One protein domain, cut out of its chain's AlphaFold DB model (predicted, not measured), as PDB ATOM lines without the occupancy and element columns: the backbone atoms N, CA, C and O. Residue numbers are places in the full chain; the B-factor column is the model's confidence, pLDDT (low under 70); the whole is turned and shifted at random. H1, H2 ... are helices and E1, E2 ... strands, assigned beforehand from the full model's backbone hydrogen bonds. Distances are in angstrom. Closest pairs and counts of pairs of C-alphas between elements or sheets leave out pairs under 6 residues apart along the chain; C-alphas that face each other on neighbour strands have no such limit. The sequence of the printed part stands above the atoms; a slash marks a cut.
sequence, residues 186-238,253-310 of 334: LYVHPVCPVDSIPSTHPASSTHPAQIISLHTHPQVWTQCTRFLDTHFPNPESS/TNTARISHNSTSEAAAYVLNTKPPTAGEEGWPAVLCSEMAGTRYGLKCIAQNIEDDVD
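This is residues 186 to 238 and 253 to 310 of the 334 residues of the protein "Prephenate dehydratase domain-containing protein" of Phialophora attinorum (UniProt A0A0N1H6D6). A strongly twisted sheet of five strands makes the core, with H3 and H4 packed over one face, while short H1 is on the opposite face and H2 stands off the sheet on that side. The printed part has 111 residues, in the order E1, E2, H1, H2, E3, H3, E4, H4, E5; the mixed sheet runs E3, E2, E4, E1, E5. The class is mixed, helices and strands, with under half of the residues in named elements. It is compact, with a radius of gyration of the C-alphas of 13.0 A and spans of 31 by 29 by 23 A.

E1, residues 186 to 188, begins at C-alpha 186 (-42.186, 23.125, 4.108). E2 is 211 to 216, 14.3 A long; H1 is 218 to 221 and H2 225 to 231. E3 is 256 to 259, H3 263 to 272, 14.5 A, and E4 283 to 288, 16.1 A. H4 is 290 to 295; E5, 299 to 302, ends at C-alpha 302 (-45.436, 19.459, 3.371).

E2 is parallel to E3, with N 214 and O 256 2.8 A apart, and to E4, with N 215 and O 285 2.8 A apart. E1 is antiparallel to E4, N 187 to O 286 2.8 A, and to E5, N 186 to O 302 2.8 A. E3, H3, E4 and E4, H4, E5 are split strand-helix-strand units, another strand lying between the two parallel ones, with right-handed crossovers. H3 touches H4, the C-alphas of Ser 264 and Ala 292 being 5.5 A apart. H2, H3 and H4 have every O i to N i+4 pair within hydrogen-bond range; H1 is too short for one.

Residues 239 to 252 are not printed; C-alphas 238 and 253 are 14.5 A apart. The link E1 to E2 is long. Residues 199 to 209, 234 to 238, 253 and 278 to 281 have pLDDT under 70.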
ATOM      1  N   LEU A 186     -41.592  21.804   3.989       96.88
ATOM      2  CA  LEU A 186     -42.186  23.125   4.108       96.88
ATOM      3  C   LEU A 186     -42.789  23.292   5.503       96.88
ATOM      4  O   LEU A 186     -43.636  22.500   5.926       96.88
ATOM      5  N   TYR A 187     -42.388  24.355   6.187       96.94
ATOM      6  CA  TYR A 187     -42.854  24.711   7.519       96.94
ATOM      7  C   TYR A 187     -43.448  26.118   7.552       96.94
ATOM      8  O   TYR A 187     -43.047  26.998   6.793       96.94
ATOM      9  N   VAL A 188     -44.365  26.344   8.488       95.19
ATOM     10  CA  VAL A 188     -44.951  27.652   8.816       95.19
ATOM     11  C   VAL A 188     -44.925  27.885  10.325       95.19
ATOM     12  O   VAL A 188     -44.708  26.964  11.117       95.19
ATOM     13  N   HIS A 189     -45.176  29.127  10.739       94.56
ATOM     14  CA  HIS A 189     -45.350  29.462  12.150       94.56
ATOM     15  C   HIS A 189     -46.481  28.612  12.796       94.56
ATOM     16  O   HIS A 189     -47.498  28.373  12.142       94.56
ATOM     17  N   PRO A 190     -46.379  28.188  14.074       92.94
ATOM     18  CA  PRO A 190     -47.344  27.273  14.713       92.94
ATOM     19  C   PRO A 190     -48.803  27.730  14.708       92.94
ATOM     20  O   PRO A 190     -49.712  26.913  14.604       92.94
ATOM     21  N   VAL A 191     -49.026  29.042  14.811       91.44
ATOM     22  CA  VAL A 191     -50.372  29.641  14.793       91.44
ATOM     23  C   VAL A 191     -50.916  29.902  13.380       91.44
ATOM     24  O   VAL A 191     -52.004  30.454  13.242       91.44
ATOM     25  N   CYS A 192     -50.174  29.526  12.333       89.19
ATOM     26  CA  CYS A 192     -50.638  29.629  10.954       89.19
ATOM     27  C   CYS A 192     -51.842  28.694  10.728       89.19
ATOM     28  O   CYS A 192     -51.775  27.527  11.121       89.19
ATOM     29  N   PRO A 193     -52.928  29.149  10.079       87.69
ATOM     30  CA  PRO A 193     -54.112  28.329   9.810       87.69
ATOM     31  C   PRO A 193     -53.942  27.342   8.640       87.69
ATOM     32  O   PRO A 193     -54.824  26.523   8.410       87.69
ATOM     33  N   VAL A 194     -52.839  27.395   7.887       85.81
ATOM     34  CA  VAL A 194     -52.558  26.429   6.810       85.81
ATOM     35  C   VAL A 194     -52.139  25.098   7.423       85.81
ATOM     36  O   VAL A 194     -51.124  25.054   8.112       85.81
ATOM     37  N   ASP A 195     -52.893  24.025   7.186       84.75
ATOM     38  CA  ASP A 195     -52.631  22.720   7.816       84.75
ATOM     39  C   ASP A 195     -51.805  21.763   6.956       84.75
ATOM     40  O   ASP A 195     -50.951  21.056   7.480       84.75
ATOM     41  N   SER A 196     -52.022  21.741   5.641       86.62
ATOM     42  CA  SER A 196     -51.264  20.871   4.741       86.62
ATOM     43  C   SER A 196     -51.337  21.347   3.297       86.62
ATOM     44  O   SER A 196     -52.376  21.856   2.867       86.62
ATOM     45  N   ILE A 197     -50.276  21.101   2.535       82.75
ATOM     46  CA  ILE A 197     -50.247  21.233   1.079       82.75
ATOM     47  C   ILE A 197     -50.031  19.830   0.491       82.75
ATOM     48  O   ILE A 197     -49.022  19.196   0.801       82.75
ATOM     49  N   PRO A 198     -50.972  19.307  -0.316       75.19
ATOM     50  CA  PRO A 198     -50.851  17.970  -0.890       75.19
ATOM     51  C   PRO A 198     -49.700  17.899  -1.897       75.19
ATOM     52  O   PRO A 198     -49.542  18.802  -2.706       75.19
ATOM     53  N   SER A 199     -48.945  16.799  -1.894       62.66
ATOM     54  CA  SER A 199     -47.705  16.656  -2.674       62.66
ATOM     55  C   SER A 199     -47.883  16.478  -4.191       62.66
ATOM     56  O   SER A 199     -46.903  16.567  -4.923       62.66
ATOM     57  N   THR A 200     -49.086  16.152  -4.681       57.84
ATOM     58  CA  THR A 200     -49.291  15.662  -6.064       57.84
ATOM     59  C   THR A 200     -50.265  16.472  -6.917       57.84
ATOM     60  O   THR A 200     -50.279  16.298  -8.135       57.84
ATOM     61  N   HIS A 201     -51.063  17.367  -6.331       57.09
ATOM     62  CA  HIS A 201     -52.032  18.175  -7.076       57.09
ATOM     63  C   HIS A 201     -52.174  19.576  -6.475       57.09
ATOM     64  O   HIS A 201     -52.192  19.700  -5.249       57.09
ATOM     65  N   PRO A 202     -52.344  20.634  -7.293       55.16
ATOM     66  CA  PRO A 202     -52.728  21.940  -6.776       55.16
ATOM     67  C   PRO A 202     -54.079  21.785  -6.068       55.16
ATOM     68  O   PRO A 202     -55.073  21.390  -6.679       55.16
ATOM     69  N   ALA A 203     -54.100  22.006  -4.752       48.75
ATOM     70  CA  ALA A 203     -55.304  21.830  -3.955       48.75
ATOM     71  C   ALA A 203     -56.432  22.708  -4.519       48.75
ATOM     72  O   ALA A 203     -56.306  23.928  -4.583       48.75
ATOM     73  N   SER A 204     -57.559  22.086  -4.877       46.94
ATOM     74  CA  SER A 204     -58.788  22.739  -5.359       46.94
ATOM     75  C   SER A 204     -59.480  23.619  -4.295       46.94
ATOM     76  O   SER A 204     -60.624  24.033  -4.478       46.94
ATOM     77  N   SER A 205     -58.833  23.914  -3.169       44.47
ATOM     78  CA  SER A 205     -59.433  24.670  -2.074       44.47
ATOM     79  C   SER A 205     -58.383  25.460  -1.280       44.47
ATOM     80  O   SER A 205     -57.600  24.908  -0.513       44.47
ATOM     81  N   THR A 206     -58.407  26.781  -1.473       46.25
ATOM     82  CA  THR A 206     -58.245  27.845  -0.455       46.25
ATOM     83  C   THR A 206     -56.950  28.052   0.354       46.25
ATOM     84  O   THR A 206     -56.892  29.069   1.039       46.25
ATOM     85  N   HIS A 207     -55.898  27.228   0.290       50.75
ATOM     86  CA  HIS A 207     -54.794  27.338   1.279       50.75
ATOM     87  C   HIS A 207     -53.463  28.012   0.866       50.75
ATOM     88  O   HIS A 207     -52.888  28.685   1.723       50.75
ATOM     89  N   PRO A 208     -52.959  27.947  -0.386       57.19
ATOM     90  CA  PRO A 208     -51.691  28.607  -0.740       57.19
ATOM     91  C   PRO A 208     -51.770  30.137  -0.695       57.19
ATOM     92  O   PRO A 208     -50.763  30.797  -0.474       57.19
ATOM     93  N   ALA A 209     -52.974  30.702  -0.849       58.03
ATOM     94  CA  ALA A 209     -53.203  32.146  -0.914       58.03
ATOM     95  C   ALA A 209     -52.849  32.903   0.378       58.03
ATOM     96  O   ALA A 209     -52.806  34.130   0.395       58.03
ATOM     97  N   GLN A 210     -52.619  32.173   1.468       79.19
ATOM     98  CA  GLN A 210     -52.199  32.738   2.739       79.19
ATOM     99  C   GLN A 210     -50.683  32.767   2.901       79.19
ATOM    100  O   GLN A 210     -50.242  33.408   3.839       79.19
ATOM    101  N   ILE A 211     -49.896  32.102   2.048       88.25
ATOM    102  CA  ILE A 211     -48.431  32.136   2.112       88.25
ATOM    103  C   ILE A 211     -47.933  33.195   1.132       88.25
ATOM    104  O   ILE A 211     -48.195  33.106  -0.064       88.25
ATOM    105  N   ILE A 212     -47.216  34.198   1.636       88.44
ATOM    106  CA  ILE A 212     -46.733  35.330   0.822       88.44
ATOM    107  C   ILE A 212     -45.233  35.296   0.573       88.44
ATOM    108  O   ILE A 212     -44.755  35.941  -0.357       88.44
ATOM    109  N   SER A 213     -44.482  34.562   1.391       91.50
ATOM    110  CA  SER A 213     -43.038  34.449   1.249       91.50
ATOM    111  C   SER A 213     -42.545  33.056   1.610       91.50
ATOM    112  O   SER A 213     -43.031  32.417   2.543       91.50
ATOM    113  N   LEU A 214     -41.552  32.593   0.858       95.00
ATOM    114  CA  LEU A 214     -40.790  31.383   1.111       95.00
ATOM    115  C   LEU A 214     -39.361  31.781   1.460       95.00
ATOM    116  O   LEU A 214     -38.730  32.548   0.734       95.00
ATOM    117  N   HIS A 215     -38.836  31.223   2.542       96.81
ATOM    118  CA  HIS A 215     -37.489  31.488   3.032       96.81
ATOM    119  C   HIS A 215     -36.654  30.208   3.012       96.81
ATOM    120  O   HIS A 215     -37.109  29.182   3.511       96.81
ATOM    121  N   THR A 216     -35.438  30.235   2.465       96.94
ATOM    122  CA  THR A 216     -34.481  29.113   2.565       96.94
ATOM    123  C   THR A 216     -33.085  29.523   2.080       96.94
ATOM    124  O   THR A 216     -32.845  30.689   1.791       96.94
ATOM    125  N   HIS A 217     -32.143  28.584   2.001       92.88
ATOM    126  CA  HIS A 217     -30.832  28.791   1.384       92.88
ATOM    127  C   HIS A 217     -30.928  28.710  -0.156       92.88
ATOM    128  O   HIS A 217     -31.649  27.839  -0.645       92.88
ATOM    129  N   PRO A 218     -30.177  29.520  -0.942       89.12
ATOM    130  CA  PRO A 218     -30.249  29.533  -2.408       89.12
ATOM    131  C   PRO A 218     -30.219  28.161  -3.088       89.12
ATOM    132  O   PRO A 218     -30.939  27.929  -4.055       89.12
ATOM    133  N   GLN A 219     -29.416  27.238  -2.557       86.44
ATOM    134  CA  GLN A 219     -29.275  25.880  -3.090       86.44
ATOM    135  C   GLN A 219     -30.580  25.066  -3.045       86.44
ATOM    136  O   GLN A 219     -30.777  24.170  -3.854       86.44
ATOM    137  N   VAL A 220     -31.475  25.350  -2.099       91.62
ATOM    138  CA  VAL A 220     -32.725  24.593  -1.941       91.62
ATOM    139  C   VAL A 220     -33.718  24.933  -3.053       91.62
ATOM    140  O   VAL A 220     -34.512  24.082  -3.445       91.62
ATOM    141  N   TRP A 221     -33.637  26.133  -3.637       92.00
ATOM    142  CA  TRP A 221     -34.523  26.535  -4.733       92.00
ATOM    143  C   TRP A 221     -34.418  25.622  -5.949       92.00
ATOM    144  O   TRP A 221     -35.436  25.305  -6.556       92.00
ATOM    145  N   THR A 222     -33.204  25.183  -6.280       90.44
ATOM    146  CA  THR A 222     -32.953  24.268  -7.401       90.44
ATOM    147  C   THR A 222     -33.155  22.801  -7.030       90.44
ATOM    148  O   THR A 222     -33.160  21.960  -7.919       90.44
ATOM    149  N   GLN A 223     -33.336  22.490  -5.742       90.94
ATOM    150  CA  GLN A 223     -33.607  21.136  -5.256       90.94
ATOM    151  C   GLN A 223     -35.098  20.837  -5.094       90.94
ATOM    152  O   GLN A 223     -35.434  19.675  -4.928       90.94
ATOM    153  N   CYS A 224     -35.977  21.842  -5.111       92.94
ATOM    154  CA  CYS A 224     -37.420  21.686  -4.879       92.94
ATOM    155  C   CYS A 224     -38.264  22.265  -6.029       92.94
ATOM    156  O   CYS A 224     -39.383  22.735  -5.809       92.94
ATOM    157  N   THR A 225     -37.728  22.306  -7.250       91.81
ATOM    158  CA  THR A 225     -38.331  23.034  -8.378       91.81
ATOM    159  C   THR A 225     -39.724  22.523  -8.727       91.81
ATOM    160  O   THR A 225     -40.649  23.321  -8.864       91.81
ATOM    161  N   ARG A 226     -39.924  21.199  -8.766       90.25
ATOM    162  CA  ARG A 226     -41.205  20.582  -9.136       90.25
ATOM    163  C   ARG A 226     -42.313  20.975  -8.169       90.25
ATOM    164  O   ARG A 226     -43.409  21.341  -8.597       90.25
ATOM    165  N   PHE A 227     -42.034  20.900  -6.870       90.81
ATOM    166  CA  PHE A 227     -42.995  21.270  -5.834       90.81
ATOM    167  C   PHE A 227     -43.282  22.776  -5.866       90.81
ATOM    168  O   PHE A 227     -44.443  23.193  -5.847       90.81
ATOM    169  N   LEU A 228     -42.235  23.599  -5.971       90.69
ATOM    170  CA  LEU A 228     -42.363  25.053  -5.996       90.69
ATOM    171  C   LEU A 228     -43.137  25.551  -7.216       90.69
ATOM    172  O   LEU A 228     -44.008  26.396  -7.056       90.69
ATOM    173  N   ASP A 229     -42.896  25.016  -8.406       87.94
ATOM    174  CA  ASP A 229     -43.600  25.452  -9.617       87.94
ATOM    175  C   ASP A 229     -45.062  24.986  -9.637       87.94
ATOM    176  O   ASP A 229     -45.924  25.658 -10.202       87.94
ATOM    177  N   THR A 230     -45.364  23.872  -8.962       86.06
ATOM    178  CA  THR A 230     -46.732  23.346  -8.833       86.06
ATOM    179  C   THR A 230     -47.572  24.145  -7.832       86.06
ATOM    180  O   THR A 230     -48.752  24.399  -8.082       86.06
ATOM    181  N   HIS A 231     -46.993  24.527  -6.688       85.50
ATOM    182  CA  HIS A 231     -47.739  25.120  -5.567       85.50
ATOM    183  C   HIS A 231     -47.514  26.625  -5.381       85.50
ATOM    184  O   HIS A 231     -48.384  27.302  -4.835       85.50
ATOM    185  N   PHE A 232     -46.379  27.148  -5.849       87.12
ATOM    186  CA  PHE A 232     -45.944  28.542  -5.716       87.12
ATOM    187  C   PHE A 232     -45.347  29.064  -7.044       87.12
ATOM    188  O   PHE A 232     -44.162  29.435  -7.100       87.12
ATOM    189  N   PRO A 233     -46.139  29.060  -8.138       80.50
ATOM    190  CA  PRO A 233     -45.659  29.455  -9.455       80.50
ATOM    191  C   PRO A 233     -45.228  30.925  -9.459       80.50
ATOM    192  O   PRO A 233     -45.962  31.804  -9.002       80.50
ATOM    193  N   ASN A 234     -44.043  31.201 -10.006       68.19
ATOM    194  CA  ASN A 234     -43.587  32.573 -10.220       68.19
ATOM    195  C   ASN A 234     -44.235  33.129 -11.509       68.19
ATOM    196  O   ASN A 234     -44.027  32.531 -12.570       68.19
ATOM    197  N   PRO A 235     -44.970  34.259 -11.465       58.84
ATOM    198  CA  PRO A 235     -45.571  34.863 -12.659       58.84
ATOM    199  C   PRO A 235     -44.553  35.238 -13.751       58.84
ATOM    200  O   PRO A 235     -44.916  35.299 -14.924       58.84
ATOM    201  N   GLU A 236     -43.279  35.447 -13.406       54.47
ATOM    202  CA  GLU A 236     -42.228  35.805 -14.371       54.47
ATOM    203  C   GLU A 236     -41.673  34.607 -15.162       54.47
ATOM    204  O   GLU A 236     -41.084  34.792 -16.226       54.47
ATOM    205  N   SER A 237     -41.881  33.372 -14.686       52.41
ATOM    206  CA  SER A 237     -41.377  32.165 -15.363       52.41
ATOM    207  C   SER A 237     -42.309  31.667 -16.478       52.41
ATOM    208  O   SER A 237     -41.939  30.785 -17.255       52.41
ATOM    209  N   SER A 238     -43.503  32.257 -16.597       47.31
ATOM    210  CA  SER A 238     -44.413  32.091 -17.733       47.31
ATOM    211  C   SER A 238     -44.221  33.228 -18.746       47.31
ATOM    212  O   SER A 238     -44.767  34.314 -18.584       47.31
ATOM    213  N   THR A 253     -51.422  34.347  -6.229       54.84
ATOM    214  CA  THR A 253     -50.750  34.856  -5.028       54.84
ATOM    215  C   THR A 253     -49.255  34.860  -5.326       54.84
ATOM    216  O   THR A 253     -48.642  33.797  -5.411       54.84
ATOM    217  N   ASN A 254     -48.675  36.038  -5.572       72.69
ATOM    218  CA  ASN A 254     -47.246  36.153  -5.845       72.69
ATOM    219  C   ASN A 254     -46.470  35.858  -4.554       72.69
ATOM    220  O   ASN A 254     -46.476  36.667  -3.630       72.69
ATOM    221  N   THR A 255     -45.861  34.676  -4.471       86.25
ATOM    222  CA  THR A 255     -45.121  34.253  -3.280       86.25
ATOM    223  C   THR A 255     -43.650  34.637  -3.435       86.25
ATOM    224  O   THR A 255     -42.943  34.084  -4.278       86.25
ATOM    225  N   ALA A 256     -43.171  35.579  -2.625       89.50
ATOM    226  CA  ALA A 256     -41.795  36.062  -2.668       89.50
ATOM    227  C   ALA A 256     -40.799  34.970  -2.241       89.50
ATOM    228  O   ALA A 256     -40.940  34.380  -1.174       89.50
ATOM    229  N   ARG A 257     -39.756  34.715  -3.037       92.94
ATOM    230  CA  ARG A 257     -38.669  33.783  -2.679       92.94
ATOM    231  C   ARG A 257     -37.504  34.568  -2.069       92.94
ATOM    232  O   ARG A 257     -36.919  35.414  -2.739       92.94
ATOM    233  N   ILE A 258     -37.177  34.306  -0.804       94.50
ATOM    234  CA  ILE A 258     -36.182  35.051  -0.018       94.50
ATOM    235  C   ILE A 258     -35.066  34.109   0.439       94.50
ATOM    236  O   ILE A 258     -35.298  33.126   1.144       94.50
ATOM    237  N   SER A 259     -33.837  34.434   0.049       94.75
ATOM    238  CA  SER A 259     -32.654  33.632   0.353       94.75
ATOM    239  C   SER A 259     -31.977  34.051   1.662       94.75
ATOM    240  O   SER A 259     -31.834  35.241   1.932       94.75
ATOM    241  N   HIS A 260     -31.511  33.069   2.434       93.12
ATOM    242  CA  HIS A 260     -30.739  33.205   3.679       93.12
ATOM    243  C   HIS A 260     -29.400  32.455   3.580       93.12
ATOM    244  O   HIS A 260     -29.228  31.625   2.684       93.12
ATOM    245  N   ASN A 261     -28.466  32.675   4.517       87.50
ATOM    246  CA  ASN A 261     -27.158  31.997   4.491       87.50
ATOM    247  C   ASN A 261     -27.249  30.519   4.897       87.50
ATOM    248  O   ASN A 261     -26.356  29.734   4.593       87.50
ATOM    249  N   SER A 262     -28.328  30.109   5.569       89.94
ATOM    250  CA  SER A 262     -28.612  28.698   5.847       89.94
ATOM    251  C   SER A 262     -30.112  28.419   5.953       89.94
ATOM    252  O   SER A 262     -30.914  29.306   6.247       89.94
ATOM    253  N   THR A 263     -30.500  27.154   5.771       93.38
ATOM    254  CA  THR A 263     -31.888  26.702   5.982       93.38
ATOM    255  C   THR A 263     -32.330  26.865   7.441       93.38
ATOM    256  O   THR A 263     -33.494  27.140   7.719       93.38
ATOM    257  N   SER A 264     -31.399  26.737   8.384       93.81
ATOM    258  CA  SER A 264     -31.648  26.874   9.821       93.81
ATOM    259  C   SER A 264     -31.818  28.331  10.257       93.81
ATOM    260  O   SER A 264     -32.647  28.613  11.117       93.81
ATOM    261  N   GLU A 265     -31.062  29.258   9.661       93.75
ATOM    262  CA  GLU A 265     -31.256  30.703   9.844       93.75
ATOM    263  C   GLU A 265     -32.619  31.139   9.299       93.75
ATOM    264  O   GLU A 265     -33.355  31.843   9.987       93.75
ATOM    265  N   ALA A 266     -33.008  30.636   8.122       95.25
ATOM    266  CA  ALA A 266     -34.339  30.869   7.567       95.25
ATOM    267  C   ALA A 266     -35.457  30.384   8.512       95.25
ATOM    268  O   ALA A 266     -36.470  31.065   8.675       95.25
ATOM    269  N   ALA A 267     -35.269  29.236   9.173       96.75
ATOM    270  CA  ALA A 267     -36.238  28.709  10.135       96.75
ATOM    271  C   ALA A 267     -36.349  29.592  11.388       96.75
ATOM    272  O   ALA A 267     -37.458  29.905  11.828       96.75
ATOM    273  N   ALA A 268     -35.213  30.059  11.916       95.38
ATOM    274  CA  ALA A 268     -35.188  31.026  13.010       95.38
ATOM    275  C   ALA A 268     -35.876  32.343  12.620       95.38
ATOM    276  O   ALA A 268     -36.616  32.914  13.422       95.38
ATOM    277  N   TYR A 269     -35.658  32.818  11.391       95.25
ATOM    278  CA  TYR A 269     -36.299  34.021  10.869       95.25
ATOM    279  C   TYR A 269     -37.824  33.876  10.854       95.25
ATOM    280  O   TYR A 269     -38.516  34.709  11.428       95.25
ATOM    281  N   VAL A 270     -38.357  32.797  10.270       94.19
ATOM    282  CA  VAL A 270     -39.813  32.582  10.170       94.19
ATOM    283  C   VAL A 270     -40.486  32.468  11.539       94.19
ATOM    284  O   VAL A 270     -41.587  32.985  11.705       94.19
ATOM    285  N   LEU A 271     -39.832  31.850  12.526       94.25
ATOM    286  CA  LEU A 271     -40.353  31.807  13.896       94.25
ATOM    287  C   LEU A 271     -40.416  33.202  14.541       94.25
ATOM    288  O   LEU A 271     -41.379  33.512  15.236       94.25
ATOM    289  N   ASN A 272     -39.382  34.023  14.340       93.06
ATOM    290  CA  ASN A 272     -39.272  35.346  14.960       93.06
ATOM    291  C   ASN A 272     -40.076  36.430  14.228       93.06
ATOM    292  O   ASN A 272     -40.317  37.502  14.789       93.06
ATOM    293  N   THR A 273     -40.502  36.173  12.991       90.19
ATOM    294  CA  THR A 273     -41.414  37.059  12.270       90.19
ATOM    295  C   THR A 273     -42.770  37.066  12.961       90.19
ATOM    296  O   THR A 273     -43.388  36.025  13.191       90.19
ATOM    297  N   LYS A 274     -43.244  38.268  13.300       84.75
ATOM    298  CA  LYS A 274     -44.529  38.457  13.971       84.75
ATOM    299  C   LYS A 274     -45.651  37.827  13.126       84.75
ATOM    300  O   LYS A 274     -45.736  38.136  11.938       84.75
ATOM    301  N   PRO A 275     -46.533  37.003  13.724       84.06
ATOM    302  CA  PRO A 275     -47.714  36.505  13.036       84.06
ATOM    303  C   PRO A 275     -48.547  37.661  12.465       84.06
ATOM    304  O   PRO A 275     -48.746  38.654  13.179       84.06
ATOM    305  N   PRO A 276     -49.052  37.540  11.226       83.25
ATOM    306  CA  PRO A 276     -49.878  38.575  10.633       83.25
ATOM    307  C   PRO A 276     -51.153  38.769  11.456       83.25
ATOM    308  O   PRO A 276     -51.799  37.810  11.893       83.25
ATOM    309  N   THR A 277     -51.505  40.025  11.710       77.00
ATOM    310  CA  THR A 277     -52.770  40.390  12.349       77.00
ATOM    311  C   THR A 277     -53.911  40.399  11.332       77.00
ATOM    312  O   THR A 277     -53.703  40.325  10.121       77.00
ATOM    313  N   ALA A 278     -55.153  40.437  11.816       64.19
ATOM    314  CA  ALA A 278     -56.328  40.434  10.952       64.19
ATOM    315  C   ALA A 278     -56.303  41.638   9.986       64.19
ATOM    316  O   ALA A 278     -56.528  42.772  10.406       64.19
ATOM    317  N   GLY A 279     -56.037  41.373   8.701       62.62
ATOM    318  CA  GLY A 279     -55.926  42.380   7.639       62.62
ATOM    319  C   GLY A 279     -54.507  42.635   7.111       62.62
ATOM    320  O   GLY A 279     -54.373  43.408   6.168       62.62
ATOM    321  N   GLU A 280     -53.471  42.006   7.679       64.38
ATOM    322  CA  GLU A 280     -52.078  42.107   7.212       64.38
ATOM    323  C   GLU A 280     -51.717  41.058   6.141       64.38
ATOM    324  O   GLU A 280     -52.411  40.052   5.959       64.38
ATOM    325  N   GLU A 281     -50.622  41.335   5.422       68.38
ATOM    326  CA  GLU A 281     -50.020  40.466   4.405       68.38
ATOM    327  C   GLU A 281     -49.690  39.095   5.021       68.38
ATOM    328  O   GLU A 281     -49.298  39.021   6.179       68.38
ATOM    329  N   GLY A 282     -49.930  38.010   4.280       84.12
ATOM    330  CA  GLY A 282     -49.998  36.642   4.799       84.12
ATOM    331  C   GLY A 282     -48.751  36.059   5.487       84.12
ATOM    332  O   GLY A 282     -47.830  36.719   5.949       84.12
ATOM    333  N   TRP A 283     -48.743  34.743   5.607       89.69
ATOM    334  CA  TRP A 283     -47.789  33.983   6.393       89.69
ATOM    335  C   TRP A 283     -46.472  33.755   5.648       89.69
ATOM    336  O   TRP A 283     -46.483  33.340   4.484       89.69
ATOM    337  N   PRO A 284     -45.328  33.936   6.324       93.12
ATOM    338  CA  PRO A 284     -44.067  33.412   5.838       93.12
ATOM    339  C   PRO A 284     -44.019  31.891   6.034       93.12
ATOM    340  O   PRO A 284     -44.486  31.353   7.046       93.12
ATOM    341  N   ALA A 285     -43.406  31.200   5.083       95.25
ATOM    342  CA  ALA A 285     -43.066  29.788   5.179       95.25
ATOM    343  C   ALA A 285     -41.568  29.577   4.927       95.25
ATOM    344  O   ALA A 285     -40.883  30.425   4.353       95.25
ATOM    345  N   VAL A 286     -41.037  28.442   5.371       97.50
ATOM    346  CA  VAL A 286     -39.615  28.097   5.259       97.50
ATOM    347  C   VAL A 286     -39.441  26.687   4.720       97.50
ATOM    348  O   VAL A 286     -40.159  25.774   5.125       97.50
ATOM    349  N   LEU A 287     -38.465  26.512   3.827       97.75
ATOM    350  CA  LEU A 287     -37.985  25.197   3.413       97.75
ATOM    351  C   LEU A 287     -36.734  24.867   4.230       97.75
ATOM    352  O   LEU A 287     -35.704  25.537   4.096       97.75
ATOM    353  N   CYS A 288     -36.812  23.858   5.092       96.62
ATOM    354  CA  CYS A 288     -35.687  23.440   5.925       96.62
ATOM    355  C   CYS A 288     -35.726  21.943   6.253       96.62
ATOM    356  O   CYS A 288     -36.687  21.242   5.933       96.62
ATOM    357  N   SER A 289     -34.671  21.468   6.918       96.38
ATOM    358  CA  SER A 289     -34.598  20.101   7.433       96.38
ATOM    359  C   SER A 289     -35.631  19.864   8.538       96.38
ATOM    360  O   SER A 289     -36.052  20.798   9.233       96.38
ATOM    361  N   GLU A 290     -35.983  18.599   8.766       96.50
ATOM    362  CA  GLU A 290     -36.802  18.188   9.912       96.50
ATOM    363  C   GLU A 290     -36.190  18.619  11.251       96.50
ATOM    364  O   GLU A 290     -36.893  19.098  12.145       96.50
ATOM    365  N   MET A 291     -34.862  18.526  11.373       96.69
ATOM    366  CA  MET A 291     -34.137  18.940  12.572       96.69
ATOM    367  C   MET A 291     -34.333  20.429  12.885       96.69
ATOM    368  O   MET A 291     -34.528  20.784  14.047       96.69
ATOM    369  N   ALA A 292     -34.287  21.301  11.873       96.38
ATOM    370  CA  ALA A 292     -34.531  22.730  12.056       96.38
ATOM    371  C   ALA A 292     -36.006  23.000  12.381       96.38
ATOM    372  O   ALA A 292     -36.289  23.667  13.376       96.38
ATOM    373  N   GLY A 293     -36.939  22.425  11.616       96.56
ATOM    374  CA  GLY A 293     -38.375  22.591  11.855       96.56
ATOM    375  C   GLY A 293     -38.783  22.196  13.276       96.56
ATOM    376  O   GLY A 293     -39.426  22.977  13.976       96.56
ATOM    377  N   THR A 294     -38.303  21.041  13.746       96.56
ATOM    378  CA  THR A 294     -38.547  20.539  15.107       96.56
ATOM    379  C   THR A 294     -37.901  21.424  16.169       96.56
ATOM    380  O   THR A 294     -38.546  21.770  17.157       96.56
ATOM    381  N   ARG A 295     -36.640  21.835  15.975       95.19
ATOM    382  CA  ARG A 295     -35.910  22.678  16.938       95.19
ATOM    383  C   ARG A 295     -36.602  24.018  17.176       95.19
ATOM    384  O   ARG A 295     -36.634  24.485  18.312       95.19
ATOM    385  N   TYR A 296     -37.126  24.629  16.118       95.62
ATOM    386  CA  TYR A 296     -37.844  25.903  16.186       95.62
ATOM    387  C   TYR A 296     -39.347  25.729  16.453       95.62
ATOM    388  O   TYR A 296     -40.078  26.714  16.489       95.62
ATOM    389  N   GLY A 297     -39.818  24.494  16.658       96.06
ATOM    390  CA  GLY A 297     -41.219  24.193  16.944       96.06
ATOM    391  C   GLY A 297     -42.178  24.596  15.826       96.06
ATOM    392  O   GLY A 297     -43.335  24.872  16.116       96.06
ATOM    393  N   LEU A 298     -41.712  24.677  14.576       96.56
ATOM    394  CA  LEU A 298     -42.519  25.094  13.431       96.56
ATOM    395  C   LEU A 298     -43.509  23.996  13.014       96.56
ATOM    396  O   LEU A 298     -43.249  22.804  13.174       96.56
ATOM    397  N   LYS A 299     -44.637  24.393  12.415       95.94
ATOM    398  CA  LYS A 299     -45.651  23.456  11.919       95.94
ATOM    399  C   LYS A 299     -45.296  22.995  10.507       95.94
ATOM    400  O   LYS A 299     -45.244  23.817   9.593       95.94
ATOM    401  N   CYS A 300     -45.052  21.697  10.329       96.56
ATOM    402  CA  CYS A 300     -44.803  21.102   9.014       96.56
ATOM    403  C   CYS A 300     -46.106  21.027   8.211       96.56
ATOM    404  O   CYS A 300     -47.103  20.526   8.724       96.56
ATOM    405  N   ILE A 301     -46.089  21.503   6.965       94.75
ATOM    406  CA  ILE A 301     -47.258  21.510   6.069       94.75
ATOM    407  C   ILE A 301     -47.023  20.753   4.756       94.75
ATOM    408  O   ILE A 301     -47.986  20.459   4.054       94.75
ATOM    409  N   ALA A 302     -45.776  20.413   4.426       94.50
ATOM    410  CA  ALA A 302     -45.436  19.459   3.371       94.50
ATOM    411  C   ALA A 302     -44.079  18.818   3.680       94.50
ATOM    412  O   ALA A 302     -43.188  19.494   4.191       94.50
ATOM    413  N   GLN A 303     -43.911  17.536   3.367       94.94
ATOM    414  CA  GLN A 303     -42.690  16.775   3.645       94.94
ATOM    415  C   GLN A 303     -42.060  16.254   2.354       94.94
ATOM    416  O   GLN A 303     -42.794  15.968   1.410       94.94
ATOM    417  N   ASN A 304     -40.731  16.097   2.356       94.19
ATOM    418  CA  ASN A 304     -39.939  15.501   1.274       94.19
ATOM    419  C   ASN A 304     -40.256  16.149  -0.082       94.19
ATOM    420  O   ASN A 304     -40.733  15.501  -1.014       94.19
ATOM    421  N   ILE A 305     -40.098  17.472  -0.134       94.12
ATOM    422  CA  ILE A 305     -40.476  18.304  -1.287       94.12
ATOM    423  C   ILE A 305     -39.334  18.484  -2.296       94.12
ATOM    424  O   ILE A 305     -39.475  19.234  -3.262       94.12
ATOM    425  N   GLU A 306     -38.187  17.856  -2.054       93.31
ATOM    426  CA  GLU A 306     -37.085  17.785  -3.003       93.31
ATOM    427  C   GLU A 306     -37.430  16.971  -4.261       93.31
ATOM    428  O   GLU A 306     -38.239  16.046  -4.249       93.31
ATOM    429  N   ASP A 307     -36.792  17.324  -5.373       91.94
ATOM    430  CA  ASP A 307     -37.041  16.736  -6.688       91.94
ATOM    431  C   ASP A 307     -36.541  15.281  -6.788       91.94
ATOM    432  O   ASP A 307     -37.121  14.490  -7.543       91.94
ATOM    433  N   ASP A 308     -35.499  14.945  -6.016       90.31
ATOM    434  CA  ASP A 308     -34.865  13.627  -5.890       90.31
ATOM    435  C   ASP A 308     -34.815  13.184  -4.415       90.31
ATOM    436  O   ASP A 308     -33.845  13.437  -3.703       90.31
ATOM    437  N   VAL A 309     -35.887  12.542  -3.950       87.06
ATOM    438  CA  VAL A 309     -36.055  12.134  -2.543       87.06
ATOM    439  C   VAL A 309     -35.075  11.031  -2.135       87.06
ATOM    440  O   VAL A 309     -34.586  11.027  -1.008       87.06
ATOM    441  N   ASP A 310     -34.764  10.104  -3.042       87.00
ATOM    442  CA  ASP A 310     -33.928   8.940  -2.729       87.00
ATOM    443  C   ASP A 310     -32.427   9.222  -2.928       87.00
ATOM    444  O   ASP A 310     -31.586   8.585  -2.288       87.00
TER     445      ASP A 310